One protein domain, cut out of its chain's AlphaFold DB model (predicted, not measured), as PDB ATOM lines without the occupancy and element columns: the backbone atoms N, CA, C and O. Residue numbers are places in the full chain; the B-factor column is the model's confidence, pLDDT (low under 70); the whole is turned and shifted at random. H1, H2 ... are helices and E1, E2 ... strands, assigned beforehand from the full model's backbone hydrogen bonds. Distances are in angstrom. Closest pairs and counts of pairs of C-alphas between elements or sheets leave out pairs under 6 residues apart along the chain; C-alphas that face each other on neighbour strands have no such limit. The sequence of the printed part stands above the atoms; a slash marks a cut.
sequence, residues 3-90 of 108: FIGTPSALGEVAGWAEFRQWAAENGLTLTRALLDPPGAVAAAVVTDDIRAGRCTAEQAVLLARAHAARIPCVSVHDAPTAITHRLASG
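Overview. This is residues 3 to 90 of the 108 residues of an uncharacterized protein of Rhodococcus opacus (UniProt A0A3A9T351). A very short two-strand sheet, E1 and E2, forms the middle, with helix H3 on one side and helices H4 and H1 on the other; little H2 sits near one end of the strands. The first residues, 3 to 4, pair in parallel with residues 45 to 46 of E1, and residues 26 to 43 make a long stretch with no named element. The printed part has 88 residues with four named helices and two named strands, in the order H1, E1, H2, H3, E2, H4; the sheet is parallel, E1 beside E2, and the class is mostly helix. It is compact, with a radius of gyration of the C-alphas of 12.5 A, and rounded, spanning 33 by 29 by 17 A.

Along the chain. H1, residues 10 to 25, begins with C-alpha 10 at (182.459, 199.649, 129.505) and is 23.0 A long. E1 is residues 44 to 46, 6.4 A, with C-alpha 44 at (173.469, 184.582, 118.041). H2 is residues 48 to 51, 4.9 A. H3, residues 57 to 68, measures 16.5 A. E2 is residues 73 to 75, 7.1 A. H4, residues 79 to 88, 14.0 A, ends with C-alpha 88 at (184.781, 171.692, 114.334).

Arrangement. E1 and E2 are parallel neighbours at 45 degrees, with N 46 and O 74 at 3.0 A and N 74 and O 44 at 2.9 A, within hydrogen-bond range. E1, H2, H3 and E2 make a strand-helix-strand unit, parallel strands joined through helices, with a right-handed crossover. The closest C-alphas of E1 and H3 are those of Ala 44 and Ala 66, 6.9 A; of E1 and H4, those of Val 45 and Ala 79, 6.6 A. H1, with residues 19 to 22 alone, only just touches H4, with 3 pairs of C-alphas within 8 A, closest Phe 19 and Pro 80 at 7.4 A, at a shallow tilt of 22 degrees, the same way. H3 and H4 are apart. In H1, H3 and H4 every O i to N i+4 pair is within hydrogen-bond range; H2 is too short for one.

Size, cuts and confidence. The C-alphas of Leu 10 and Gly 90, the two farthest apart, are 34.8 A apart. The printed part has no cut. The link from H1 to E1 is long; the others are tight. Mean pLDDT of the printed part is 73.7; it is under 70 at residues 5 to 12, 32 to 40, 42, 86 to 87 and 89 to 90.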
ATOM      1  N   PHE A   3     174.016 189.409 115.888       71.38
ATOM      2  CA  PHE A   3     174.199 190.236 117.070       71.38
ATOM      3  C   PHE A   3     172.860 190.782 117.552       71.38
ATOM      4  O   PHE A   3     172.117 191.369 116.763       71.38
ATOM      5  N   ILE A   4     172.575 190.605 118.842       71.81
ATOM      6  CA  ILE A   4     171.344 191.074 119.474       71.81
ATOM      7  C   ILE A   4     171.714 191.836 120.747       71.81
ATOM      8  O   ILE A   4     172.163 191.244 121.724       71.81
ATOM      9  N   GLY A   5     171.521 193.153 120.729       65.88
ATOM     10  CA  GLY A   5     171.848 194.033 121.852       65.88
ATOM     11  C   GLY A   5     172.611 195.279 121.415       65.88
ATOM     12  O   GLY A   5     172.923 195.445 120.238       65.88
ATOM     13  N   THR A   6     172.922 196.148 122.370       66.69
ATOM     14  CA  THR A   6     173.904 197.229 122.219       66.69
ATOM     15  C   THR A   6     174.770 197.187 123.470       66.69
ATOM     16  O   THR A   6     174.206 197.293 124.558       66.69
ATOM     17  N   PRO A   7     176.098 197.018 123.359       63.94
ATOM     18  CA  PRO A   7     176.944 196.992 124.539       63.94
ATOM     19  C   PRO A   7     177.003 198.416 125.087       63.94
ATOM     20  O   PRO A   7     177.485 199.326 124.409       63.94
ATOM     21  N   SER A   8     176.434 198.626 126.270       65.00
ATOM     22  CA  SER A   8     176.358 199.948 126.904       65.00
ATOM     23  C   SER A   8     177.344 200.089 128.068       65.00
ATOM     24  O   SER A   8     177.829 201.186 128.338       65.00
ATOM     25  N   ALA A   9     177.706 198.975 128.713       68.88
ATOM     26  CA  ALA A   9     178.679 198.938 129.796       68.88
ATOM     27  C   ALA A   9     180.122 198.828 129.272       68.88
ATOM     28  O   ALA A   9     180.415 198.092 128.333       68.88
ATOM     29  N   LEU A  10     181.053 199.529 129.926       59.94
ATOM     30  CA  LEU A  10     182.459 199.649 129.505       59.94
ATOM     31  C   LEU A  10     183.182 198.288 129.403       59.94
ATOM     32  O   LEU A  10     183.926 198.059 128.452       59.94
ATOM     33  N   GLY A  11     182.905 197.359 130.328       61.69
ATOM     34  CA  GLY A  11     183.427 195.983 130.273       61.69
ATOM     35  C   GLY A  11     182.825 195.143 129.140       61.69
ATOM     36  O   GLY A  11     183.505 194.306 128.553       61.69
ATOM     37  N   GLU A  12     181.577 195.425 128.767       66.31
ATOM     38  CA  GLU A  12     180.914 194.803 127.619       66.31
ATOM     39  C   GLU A  12     181.474 195.325 126.295       66.31
ATOM     40  O   GLU A  12     181.630 194.559 125.350       66.31
ATOM     41  N   VAL A  13     181.826 196.612 126.223       72.88
ATOM     42  CA  VAL A  13     182.452 197.209 125.035       72.88
ATOM     43  C   VAL A  13     183.833 196.599 124.772       72.88
ATOM     44  O   VAL A  13     184.141 196.311 123.616       72.88
ATOM     45  N   ALA A  14     184.637 196.367 125.815       75.06
ATOM     46  CA  ALA A  14     185.954 195.734 125.692       75.06
ATOM     47  C   ALA A  14     185.844 194.278 125.211       75.06
ATOM     48  O   ALA A  14     186.374 193.954 124.147       75.06
ATOM     49  N   GLY A  15     185.045 193.454 125.901       72.81
ATOM     50  CA  GLY A  15     184.803 192.070 125.481       72.81
ATOM     51  C   GLY A  15     184.195 191.987 124.078       72.81
ATOM     52  O   GLY A  15     184.466 191.058 123.318       72.81
ATOM     53  N   TRP A  16     183.418 192.999 123.682       74.31
ATOM     54  CA  TRP A  16     182.888 193.089 122.329       74.31
ATOM     55  C   TRP A  16     183.935 193.463 121.285       74.31
ATOM     56  O   TRP A  16     183.912 192.912 120.187       74.31
ATOM     57  N   ALA A  17     184.865 194.364 121.592       78.81
ATOM     58  CA  ALA A  17     185.968 194.684 120.693       78.81
ATOM     59  C   ALA A  17     186.851 193.451 120.437       78.81
ATOM     60  O   ALA A  17     187.146 193.146 119.279       78.81
ATOM     61  N   GLU A  18     187.177 192.705 121.493       80.88
ATOM     62  CA  GLU A  18     187.936 191.452 121.416       80.88
ATOM     63  C   GLU A  18     187.192 190.400 120.586       80.88
ATOM     64  O   GLU A  18     187.745 189.822 119.651       80.88
ATOM     65  N   PHE A  19     185.893 190.221 120.844       79.38
ATOM     66  CA  PHE A  19     185.070 189.288 120.083       79.38
ATOM     67  C   PHE A  19     184.993 189.647 118.593       79.38
ATOM     68  O   PHE A  19     185.060 188.778 117.721       79.38
ATOM     69  N   ARG A  20     184.853 190.939 118.277       79.69
ATOM     70  CA  ARG A  20     184.818 191.423 116.892       79.69
ATOM     71  C   ARG A  20     186.144 191.197 116.178       79.69
ATOM     72  O   ARG A  20     186.121 190.853 114.998       79.69
ATOM     73  N   GLN A  21     187.262 191.396 116.871       81.31
ATOM     74  CA  GLN A  21     188.589 191.126 116.329       81.31
ATOM     75  C   GLN A  21     188.751 189.631 116.039       81.31
ATOM     76  O   GLN A  21     189.028 189.273 114.899       81.31
ATOM     77  N   TRP A  22     188.426 188.770 117.006       83.62
ATOM     78  CA  TRP A  22     188.440 187.317 116.822       83.62
ATOM     79  C   TRP A  22     187.555 186.869 115.648       83.62
ATOM     80  O   TRP A  22     187.972 186.066 114.812       83.62
ATOM     81  N   ALA A  23     186.338 187.411 115.534       80.06
ATOM     82  CA  ALA A  23     185.434 187.094 114.433       80.06
ATOM     83  C   ALA A  23     186.033 187.493 113.075       80.06
ATOM     84  O   ALA A  23     185.971 186.708 112.130       80.06
ATOM     85  N   ALA A  24     186.652 188.675 112.985       80.88
ATOM     86  CA  ALA A  24     187.316 189.132 111.769       80.88
ATOM     87  C   ALA A  24     188.504 188.232 111.386       80.88
ATOM     88  O   ALA A  24     188.619 187.850 110.222       80.88
ATOM     89  N   GLU A  25     189.329 187.826 112.355       82.00
ATOM     90  CA  GLU A  25     190.447 186.896 112.137       82.00
ATOM     91  C   GLU A  25     189.983 185.515 111.650       82.00
ATOM     92  O   GLU A  25     190.665 184.864 110.860       82.00
ATOM     93  N   ASN A  26     188.783 185.090 112.053       77.00
ATOM     94  CA  ASN A  26     188.181 183.821 111.642       77.00
ATOM     95  C   ASN A  26     187.294 183.937 110.386       77.00
ATOM     96  O   ASN A  26     186.624 182.973 110.010       77.00
ATOM     97  N   GLY A  27     187.273 185.100 109.721       76.94
ATOM     98  CA  GLY A  27     186.471 185.330 108.513       76.94
ATOM     99  C   GLY A  27     184.956 185.325 108.760       76.94
ATOM    100  O   GLY A  27     184.175 185.057 107.846       76.94
ATOM    101  N   LEU A  28     184.524 185.589 109.993       75.81
ATOM    102  CA  LEU A  28     183.125 185.612 110.403       75.81
ATOM    103  C   LEU A  28     182.562 187.034 110.320       75.81
ATOM    104  O   LEU A  28     183.023 187.955 110.990       75.81
ATOM    105  N   THR A  29     181.482 187.201 109.556       73.50
ATOM    106  CA  THR A  29     180.778 188.486 109.465       73.50
ATOM    107  C   THR A  29     179.731 188.623 110.566       73.50
ATOM    108  O   THR A  29     178.904 187.729 110.796       73.50
ATOM    109  N   LEU A  30     179.731 189.778 111.227       72.69
ATOM    110  CA  LEU A  30     178.708 190.183 112.186       72.69
ATOM    111  C   LEU A  30     177.532 190.816 111.441       72.69
ATOM    112  O   LEU A  30     177.718 191.758 110.675       72.69
ATOM    113  N   THR A  31     176.323 190.333 111.695       72.50
ATOM    114  CA  THR A  31     175.087 190.953 111.213       72.50
ATOM    115  C   THR A  31     174.193 191.312 112.389       72.50
ATOM    116  O   THR A  31     174.104 190.564 113.359       72.50
ATOM    117  N   ARG A  32     173.519 192.459 112.303       67.88
ATOM    118  CA  ARG A  32     172.458 192.861 113.244       67.88
ATOM    119  C   ARG A  32     171.069 192.418 112.790       67.88
ATOM    120  O   ARG A  32     170.111 192.541 113.540       67.88
ATOM    121  N   ALA A  33     170.963 191.897 111.570       66.00
ATOM    122  CA  ALA A  33     169.719 191.430 110.986       66.00
ATOM    123  C   ALA A  33     169.840 189.953 110.607       66.00
ATOM    124  O   ALA A  33     170.807 189.539 109.959       66.00
ATOM    125  N   LEU A  34     168.844 189.159 111.000       64.06
ATOM    126  CA  LEU A  34     168.680 187.812 110.475       64.06
ATOM    127  C   LEU A  34     168.090 187.938 109.061       64.06
ATOM    128  O   LEU A  34     166.911 188.263 108.903       64.06
ATOM    129  N   LEU A  35     168.947 187.752 108.055       60.84
ATOM    130  CA  LEU A  35     168.548 187.669 106.649       60.84
ATOM    131  C   LEU A  35     167.699 186.406 106.439       60.84
ATOM    132  O   LEU A  35     167.909 185.409 107.131       60.84
ATOM    133  N   ASP A  36     166.735 186.471 105.521       53.19
ATOM    134  CA  ASP A  36     165.954 185.315 105.073       53.19
ATOM    135  C   ASP A  36     166.380 184.941 103.638       53.19
ATOM    136  O   ASP A  36     166.410 185.833 102.785       53.19
ATOM    137  N   PRO A  37     166.761 183.680 103.355       56.62
ATOM    138  CA  PRO A  37     166.872 182.566 104.299       56.62
ATOM    139  C   PRO A  37     167.965 182.823 105.354       56.62
ATOM    140  O   PRO A  37     168.910 183.564 105.060       56.62
ATOM    141  N   PRO A  38     167.883 182.209 106.555       59.22
ATOM    142  CA  PRO A  38     168.886 182.328 107.617       59.22
ATOM    143  C   PRO A  38     170.177 181.605 107.211       59.22
ATOM    144  O   PRO A  38     170.563 180.587 107.779       59.22
ATOM    145  N   GLY A  39     170.843 182.087 106.164       59.03
ATOM    146  CA  GLY A  39     172.098 181.543 105.678       59.03
ATOM    147  C   GLY A  39     173.164 181.606 106.771       59.03
ATOM    148  O   GLY A  39     173.286 182.619 107.452       59.03
ATOM    149  N   ALA A  40     173.911 180.510 106.933       66.62
ATOM    150  CA  ALA A  40     175.155 180.347 107.701       66.62
ATOM    151  C   ALA A  40     175.317 181.188 108.995       66.62
ATOM    152  O   ALA A  40     176.417 181.642 109.325       66.62
ATOM    153  N   VAL A  41     174.252 181.402 109.775       70.06
ATOM    154  CA  VAL A  41     174.381 182.041 111.089       70.06
ATOM    155  C   VAL A  41     174.798 180.984 112.107       70.06
ATOM    156  O   VAL A  41     173.979 180.222 112.611       70.06
ATOM    157  N   ALA A  42     176.094 180.949 112.421       68.06
ATOM    158  CA  ALA A  42     176.667 179.968 113.345       68.06
ATOM    159  C   ALA A  42     176.114 180.076 114.783       68.06
ATOM    160  O   ALA A  42     175.833 179.049 115.404       68.06
ATOM    161  N   ALA A  43     175.947 181.305 115.285       74.44
ATOM    162  CA  ALA A  43     175.440 181.620 116.621       74.44
ATOM    163  C   ALA A  43     174.866 183.049 116.682       74.44
ATOM    164  O   ALA A  43     175.244 183.912 115.873       74.44
ATOM    165  N   ALA A  44     173.973 183.276 117.647       80.12
ATOM    166  CA  ALA A  44     173.469 184.582 118.041       80.12
ATOM    167  C   ALA A  44     174.172 185.020 119.332       80.12
ATOM    168  O   ALA A  44     174.131 184.305 120.330       80.12
ATOM    169  N   VAL A  45     174.827 186.178 119.308       80.94
ATOM    170  CA  VAL A  45     175.514 186.736 120.475       80.94
ATOM    171  C   VAL A  45     174.631 187.784 121.123       80.94
ATOM    172  O   VAL A  45     174.222 188.742 120.459       80.94
ATOM    173  N   VAL A  46     174.337 187.573 122.403       80.50
ATOM    174  CA  VAL A  46     173.463 188.425 123.214       80.50
ATOM    175  C   VAL A  46     174.266 189.168 124.280       80.50
ATOM    176  O   VAL A  46     175.209 188.612 124.851       80.50
ATOM    177  N   THR A  47     173.891 190.420 124.547       76.94
ATOM    178  CA  THR A  47     174.443 191.204 125.664       76.94
ATOM    179  C   THR A  47     173.876 190.745 127.010       76.94
ATOM    180  O   THR A  47     172.864 190.036 127.059       76.94
ATOM    181  N   ASP A  48     174.520 191.136 128.115       74.25
ATOM    182  CA  ASP A  48     174.057 190.768 129.461       74.25
ATOM    183  C   ASP A  48     172.669 191.355 129.751       74.25
ATOM    184  O   ASP A  48     171.802 190.658 130.270       74.25
ATOM    185  N   ASP A  49     172.402 192.576 129.274       71.12
ATOM    186  CA  ASP A  49     171.076 193.200 129.334       71.12
ATOM    187  C   ASP A  49     169.982 192.348 128.679       71.12
ATOM    188  O   ASP A  49     168.924 192.137 129.274       71.12
ATOM    189  N   ILE A  50     170.240 191.783 127.496       75.25
ATOM    190  CA  ILE A  50     169.291 190.878 126.835       75.25
ATOM    191  C   ILE A  50     169.070 189.619 127.680       75.25
ATOM    192  O   ILE A  50     167.934 189.162 127.816       75.25
ATOM    193  N   ARG A  51     170.135 189.071 128.282       72.12
ATOM    194  CA  ARG A  51     170.043 187.907 129.179       72.12
ATOM    195  C   ARG A  51     169.261 188.232 130.456       72.12
ATOM    196  O   ARG A  51     168.552 187.372 130.967       72.12
ATOM    197  N   ALA A  52     169.344 189.473 130.928       74.12
ATOM    198  CA  ALA A  52     168.583 190.008 132.051       74.12
ATOM    199  C   ALA A  52     167.133 190.395 131.685       74.12
ATOM    200  O   ALA A  52     166.408 190.919 132.530       74.12
ATOM    201  N   GLY A  53     166.696 190.162 130.441       71.50
ATOM    202  CA  GLY A  53     165.350 190.498 129.966       71.50
ATOM    203  C   GLY A  53     165.156 191.976 129.614       71.50
ATOM    204  O   GLY A  53     164.046 192.391 129.283       71.50
ATOM    205  N   ARG A  54     166.223 192.781 129.639       75.75
ATOM    206  CA  ARG A  54     166.232 194.165 129.158       75.75
ATOM    207  C   ARG A  54     166.452 194.177 127.649       75.75
ATOM    208  O   ARG A  54     167.531 194.491 127.154       75.75
ATOM    209  N   CYS A  55     165.410 193.806 126.914       76.31
ATOM    210  CA  CYS A  55     165.400 193.815 125.455       76.31
ATOM    211  C   CYS A  55     164.319 194.744 124.896       76.31
ATOM    212  O   CYS A  55     163.207 194.823 125.418       76.31
ATOM    213  N   THR A  56     164.625 195.418 123.790       79.44
ATOM    214  CA  THR A  56     163.627 196.119 122.979       79.44
ATOM    215  C   THR A  56     162.747 195.115 122.230       79.44
ATOM    216  O   THR A  56     163.129 193.959 122.028       79.44
ATOM    217  N   ALA A  57     161.572 195.552 121.768       79.38
ATOM    218  CA  ALA A  57     160.667 194.703 120.988       79.38
ATOM    219  C   ALA A  57     161.354 194.106 119.742       79.38
ATOM    220  O   ALA A  57     161.184 192.926 119.442       79.38
ATOM    221  N   GLU A  58     162.200 194.885 119.061       75.88
ATOM    222  CA  GLU A  58     162.981 194.414 117.910       75.88
ATOM    223  C   GLU A  58     163.978 193.308 118.290       75.88
ATOM    224  O   GLU A  58     164.114 192.312 117.577       75.88
ATOM    225  N   GLN A  59     164.645 193.441 119.438       78.94
ATOM    226  CA  GLN A  59     165.591 192.441 119.940       78.94
ATOM    227  C   GLN A  59     164.881 191.144 120.352       78.94
ATOM    228  O   GLN A  59     165.374 190.056 120.054       78.94
ATOM    229  N   ALA A  60     163.702 191.247 120.971       79.69
ATOM    230  CA  ALA A  60     162.872 190.094 121.309       79.69
ATOM    231  C   ALA A  60     162.412 189.330 120.053       79.69
ATOM    232  O   ALA A  60     162.477 188.100 120.014       79.69
ATOM    233  N   VAL A  61     162.024 190.044 118.989       82.38
ATOM    234  CA  VAL A  61     161.683 189.435 117.692       82.38
ATOM    235  C   VAL A  61     162.897 188.733 117.076       82.38
ATOM    236  O   VAL A  61     162.780 187.609 116.591       82.38
ATOM    237  N   LEU A  62     164.078 189.349 117.125       78.69
ATOM    238  CA  LEU A  62     165.329 188.741 116.658       78.69
ATOM    239  C   LEU A  62     165.687 187.462 117.428       78.69
ATOM    240  O   LEU A  62     166.071 186.474 116.801       78.69
ATOM    241  N   LEU A  63     165.510 187.445 118.753       78.50
ATOM    242  CA  LEU A  63     165.686 186.247 119.584       78.50
ATOM    243  C   LEU A  63     164.702 185.148 119.204       78.50
ATOM    244  O   LEU A  63     165.108 184.002 119.024       78.50
ATOM    245  N   ALA A  64     163.425 185.493 119.035       80.81
ATOM    246  CA  ALA A  64     162.399 184.540 118.633       80.81
ATOM    247  C   ALA A  64     162.716 183.925 117.260       80.81
ATOM    248  O   ALA A  64     162.614 182.710 117.089       80.81
ATOM    249  N   ARG A  65     163.178 184.735 116.298       79.56
ATOM    250  CA  ARG A  65     163.610 184.251 114.976       79.56
ATOM    251  C   ARG A  65     164.872 183.387 115.059       79.56
ATOM    252  O   ARG A  65     164.933 182.357 114.393       79.56
ATOM    253  N   ALA A  66     165.849 183.754 115.890       78.69
ATOM    254  CA  ALA A  66     167.047 182.945 116.118       78.69
ATOM    255  C   ALA A  66     166.701 181.577 116.731       78.69
ATOM    256  O   ALA A  66     167.186 180.545 116.266       78.69
ATOM    257  N   HIS A  67     165.793 181.563 117.709       80.25
ATOM    258  CA  HIS A  67     165.299 180.345 118.340       80.25
ATOM    259  C   HIS A  67     164.528 179.462 117.348       80.25
ATOM    260  O   HIS A  67     164.804 178.267 117.244       80.25
ATOM    261  N   ALA A  68     163.630 180.049 116.546       80.50
ATOM    262  CA  ALA A  68     162.912 179.339 115.485       80.50
ATOM    263  C   ALA A  68     163.866 178.719 114.445       80.50
ATOM    264  O   ALA A  68     163.625 177.618 113.954       80.50
ATOM    265  N   ALA A  69     164.990 179.383 114.162       74.38
ATOM    266  CA  ALA A  69     166.041 178.892 113.274       74.38
ATOM    267  C   ALA A  69     167.030 177.907 113.944       74.38
ATOM    268  O   ALA A  69     167.992 177.484 113.302       74.38
ATOM    269  N   ARG A  70     166.819 177.522 115.215       77.38
ATOM    270  CA  ARG A  70     167.723 176.664 116.017       77.38
ATOM    271  C   ARG A  70     169.161 177.202 116.112       77.38
ATOM    272  O   ARG A  70     170.141 176.446 116.178       77.38
ATOM    273  N   ILE A  71     169.289 178.524 116.118       79.75
ATOM    274  CA  ILE A  71     170.556 179.222 116.312       79.75
ATOM    275  C   ILE A  71     170.792 179.352 117.826       79.75
ATOM    276  O   ILE A  71     169.904 179.816 118.538       79.75
ATOM    277  N   PRO A  72     171.964 178.949 118.343       77.62
ATOM    278  CA  PRO A  72     172.267 179.024 119.762       77.62
ATOM    279  C   PRO A  72     172.495 180.483 120.147       77.62
ATOM    280  O   PRO A  72     173.256 181.193 119.483       77.62
ATOM    281  N   CYS A  73     171.842 180.905 121.223       77.81
ATOM    282  CA  CYS A  73     172.052 182.204 121.843       77.81
ATOM    283  C   CYS A  73     173.126 182.059 122.924       77.81
ATOM    284  O   CYS A  73     172.937 181.310 123.879       77.81
ATOM    285  N   VAL A  74     174.251 182.747 122.762       82.06
ATOM    286  CA  VAL A  74     175.414 182.670 123.657       82.06
ATOM    287  C   VAL A  74     175.868 184.071 124.049       82.06
ATOM    288  O   VAL A  74     175.681 185.029 123.300       82.06
ATOM    289  N   SER A  75     176.454 184.215 125.234       78.62
ATOM    290  CA  SER A  75     177.062 185.482 125.645       78.62
ATOM    291  C   SER A  75     178.360 185.735 124.878       78.62
ATOM    292  O   SER A  75     178.991 184.800 124.390       78.62
ATOM    293  N   VAL A  76     178.782 187.000 124.794       73.62
ATOM    294  CA  VAL A  76     180.029 187.399 124.111       73.62
ATOM    295  C   VAL A  76     181.256 186.611 124.582       73.62
ATOM    296  O   VAL A  76     182.103 186.264 123.767       73.62
ATOM    297  N   HIS A  77     181.313 186.271 125.871       74.06
ATOM    298  CA  HIS A  77     182.422 185.526 126.466       74.06
ATOM    299  C   HIS A  77     182.455 184.047 126.044       74.06
ATOM    300  O   HIS A  77     183.530 183.494 125.840       74.06
ATOM    301  N   ASP A  78     181.292 183.419 125.852       77.44
ATOM    302  CA  ASP A  78     181.166 182.006 125.450       77.44
ATOM    303  C   ASP A  78     181.100 181.812 123.930       77.44
ATOM    304  O   ASP A  78     181.300 180.707 123.414       77.44
ATOM    305  N   ALA A  79     180.817 182.886 123.192       75.94
ATOM    306  CA  ALA A  79     180.644 182.847 121.752       75.94
ATOM    307  C   ALA A  79     181.834 182.214 121.002       75.94
ATOM    308  O   ALA A  79     181.575 181.331 120.179       75.94
ATOM    309  N   PRO A  80     183.113 182.554 121.278       76.12
ATOM    310  CA  PRO A  80     184.255 181.964 120.575       76.12
ATOM    311  C   PRO A  80     184.308 180.442 120.721       76.12
ATOM    312  O   PRO A  80     184.479 179.722 119.732       76.12
ATOM    313  N   THR A  81     184.090 179.939 121.936       79.12
ATOM    314  CA  THR A  81     184.103 178.507 122.253       79.12
ATOM    315  C   THR A  81     182.960 177.782 121.552       79.12
ATOM    316  O   THR A  81     183.183 176.787 120.859       79.12
ATOM    317  N   ALA A  82     181.737 178.310 121.653       76.62
ATOM    318  CA  ALA A  82     180.552 177.710 121.043       76.62
ATOM    319  C   ALA A  82     180.646 177.654 119.508       76.62
ATOM    320  O   ALA A  82     180.238 176.672 118.879       76.62
ATOM    321  N   ILE A  83     181.207 178.698 118.894       76.00
ATOM    322  CA  ILE A  83     181.372 178.780 117.442       76.00
ATOM    323  C   ILE A  83     182.484 177.853 116.980       76.00
ATOM    324  O   ILE A  83     182.266 177.097 116.038       76.00
ATOM    325  N   THR A  84     183.630 177.851 117.660       78.00
ATOM    326  CA  THR A  84     184.737 176.936 117.355       78.00
ATOM    327  C   THR A  84     184.273 175.486 117.431       78.00
ATOM    328  O   THR A  84     184.511 174.716 116.503       78.00
ATOM    329  N   HIS A  85     183.509 175.127 118.468       76.81
ATOM    330  CA  HIS A  85     182.938 173.791 118.598       76.81
ATOM    331  C   HIS A  85     181.999 173.455 117.430       76.81
ATOM    332  O   HIS A  85     182.081 172.367 116.864       76.81
ATOM    333  N   ARG A  86     181.132 174.383 117.001       69.50
ATOM    334  CA  ARG A  86     180.237 174.168 115.846       69.50
ATOM    335  C   ARG A  86     180.966 174.070 114.510       69.50
ATOM    336  O   ARG A  86     180.554 173.274 113.664       69.50
ATOM    337  N   LEU A  87     182.015 174.866 114.320       69.62
ATOM    338  CA  LEU A  87     182.864 174.808 113.132       69.62
ATOM    339  C   LEU A  87     183.610 173.470 113.078       69.62
ATOM    340  O   LEU A  87     183.590 172.816 112.037       69.62
ATOM    341  N   ALA A  88     184.158 173.010 114.207       70.56
ATOM    342  CA  ALA A  88     184.781 171.692 114.334       70.56
ATOM    343  C   ALA A  88     183.780 170.538 114.133       70.56
ATOM    344  O   ALA A  88     184.124 169.513 113.554       70.56
ATOM    345  N   SER A  89     182.521 170.725 114.545       65.25
ATOM    346  CA  SER A  89     181.437 169.743 114.374       65.25
ATOM    347  C   SER A  89     180.884 169.671 112.939       65.25
ATOM    348  O   SER A  89     179.976 168.887 112.677       65.25
ATOM    349  N   GLY A  90     181.361 170.509 112.008       59.66
ATOM    350  CA  GLY A  90     180.906 170.523 110.609       59.66
ATOM    351  C   GLY A  90     179.539 171.182 110.365       59.66
ATOM    352  O   GLY A  90     179.020 171.115 109.254       59.66
TER     353      GLY A  90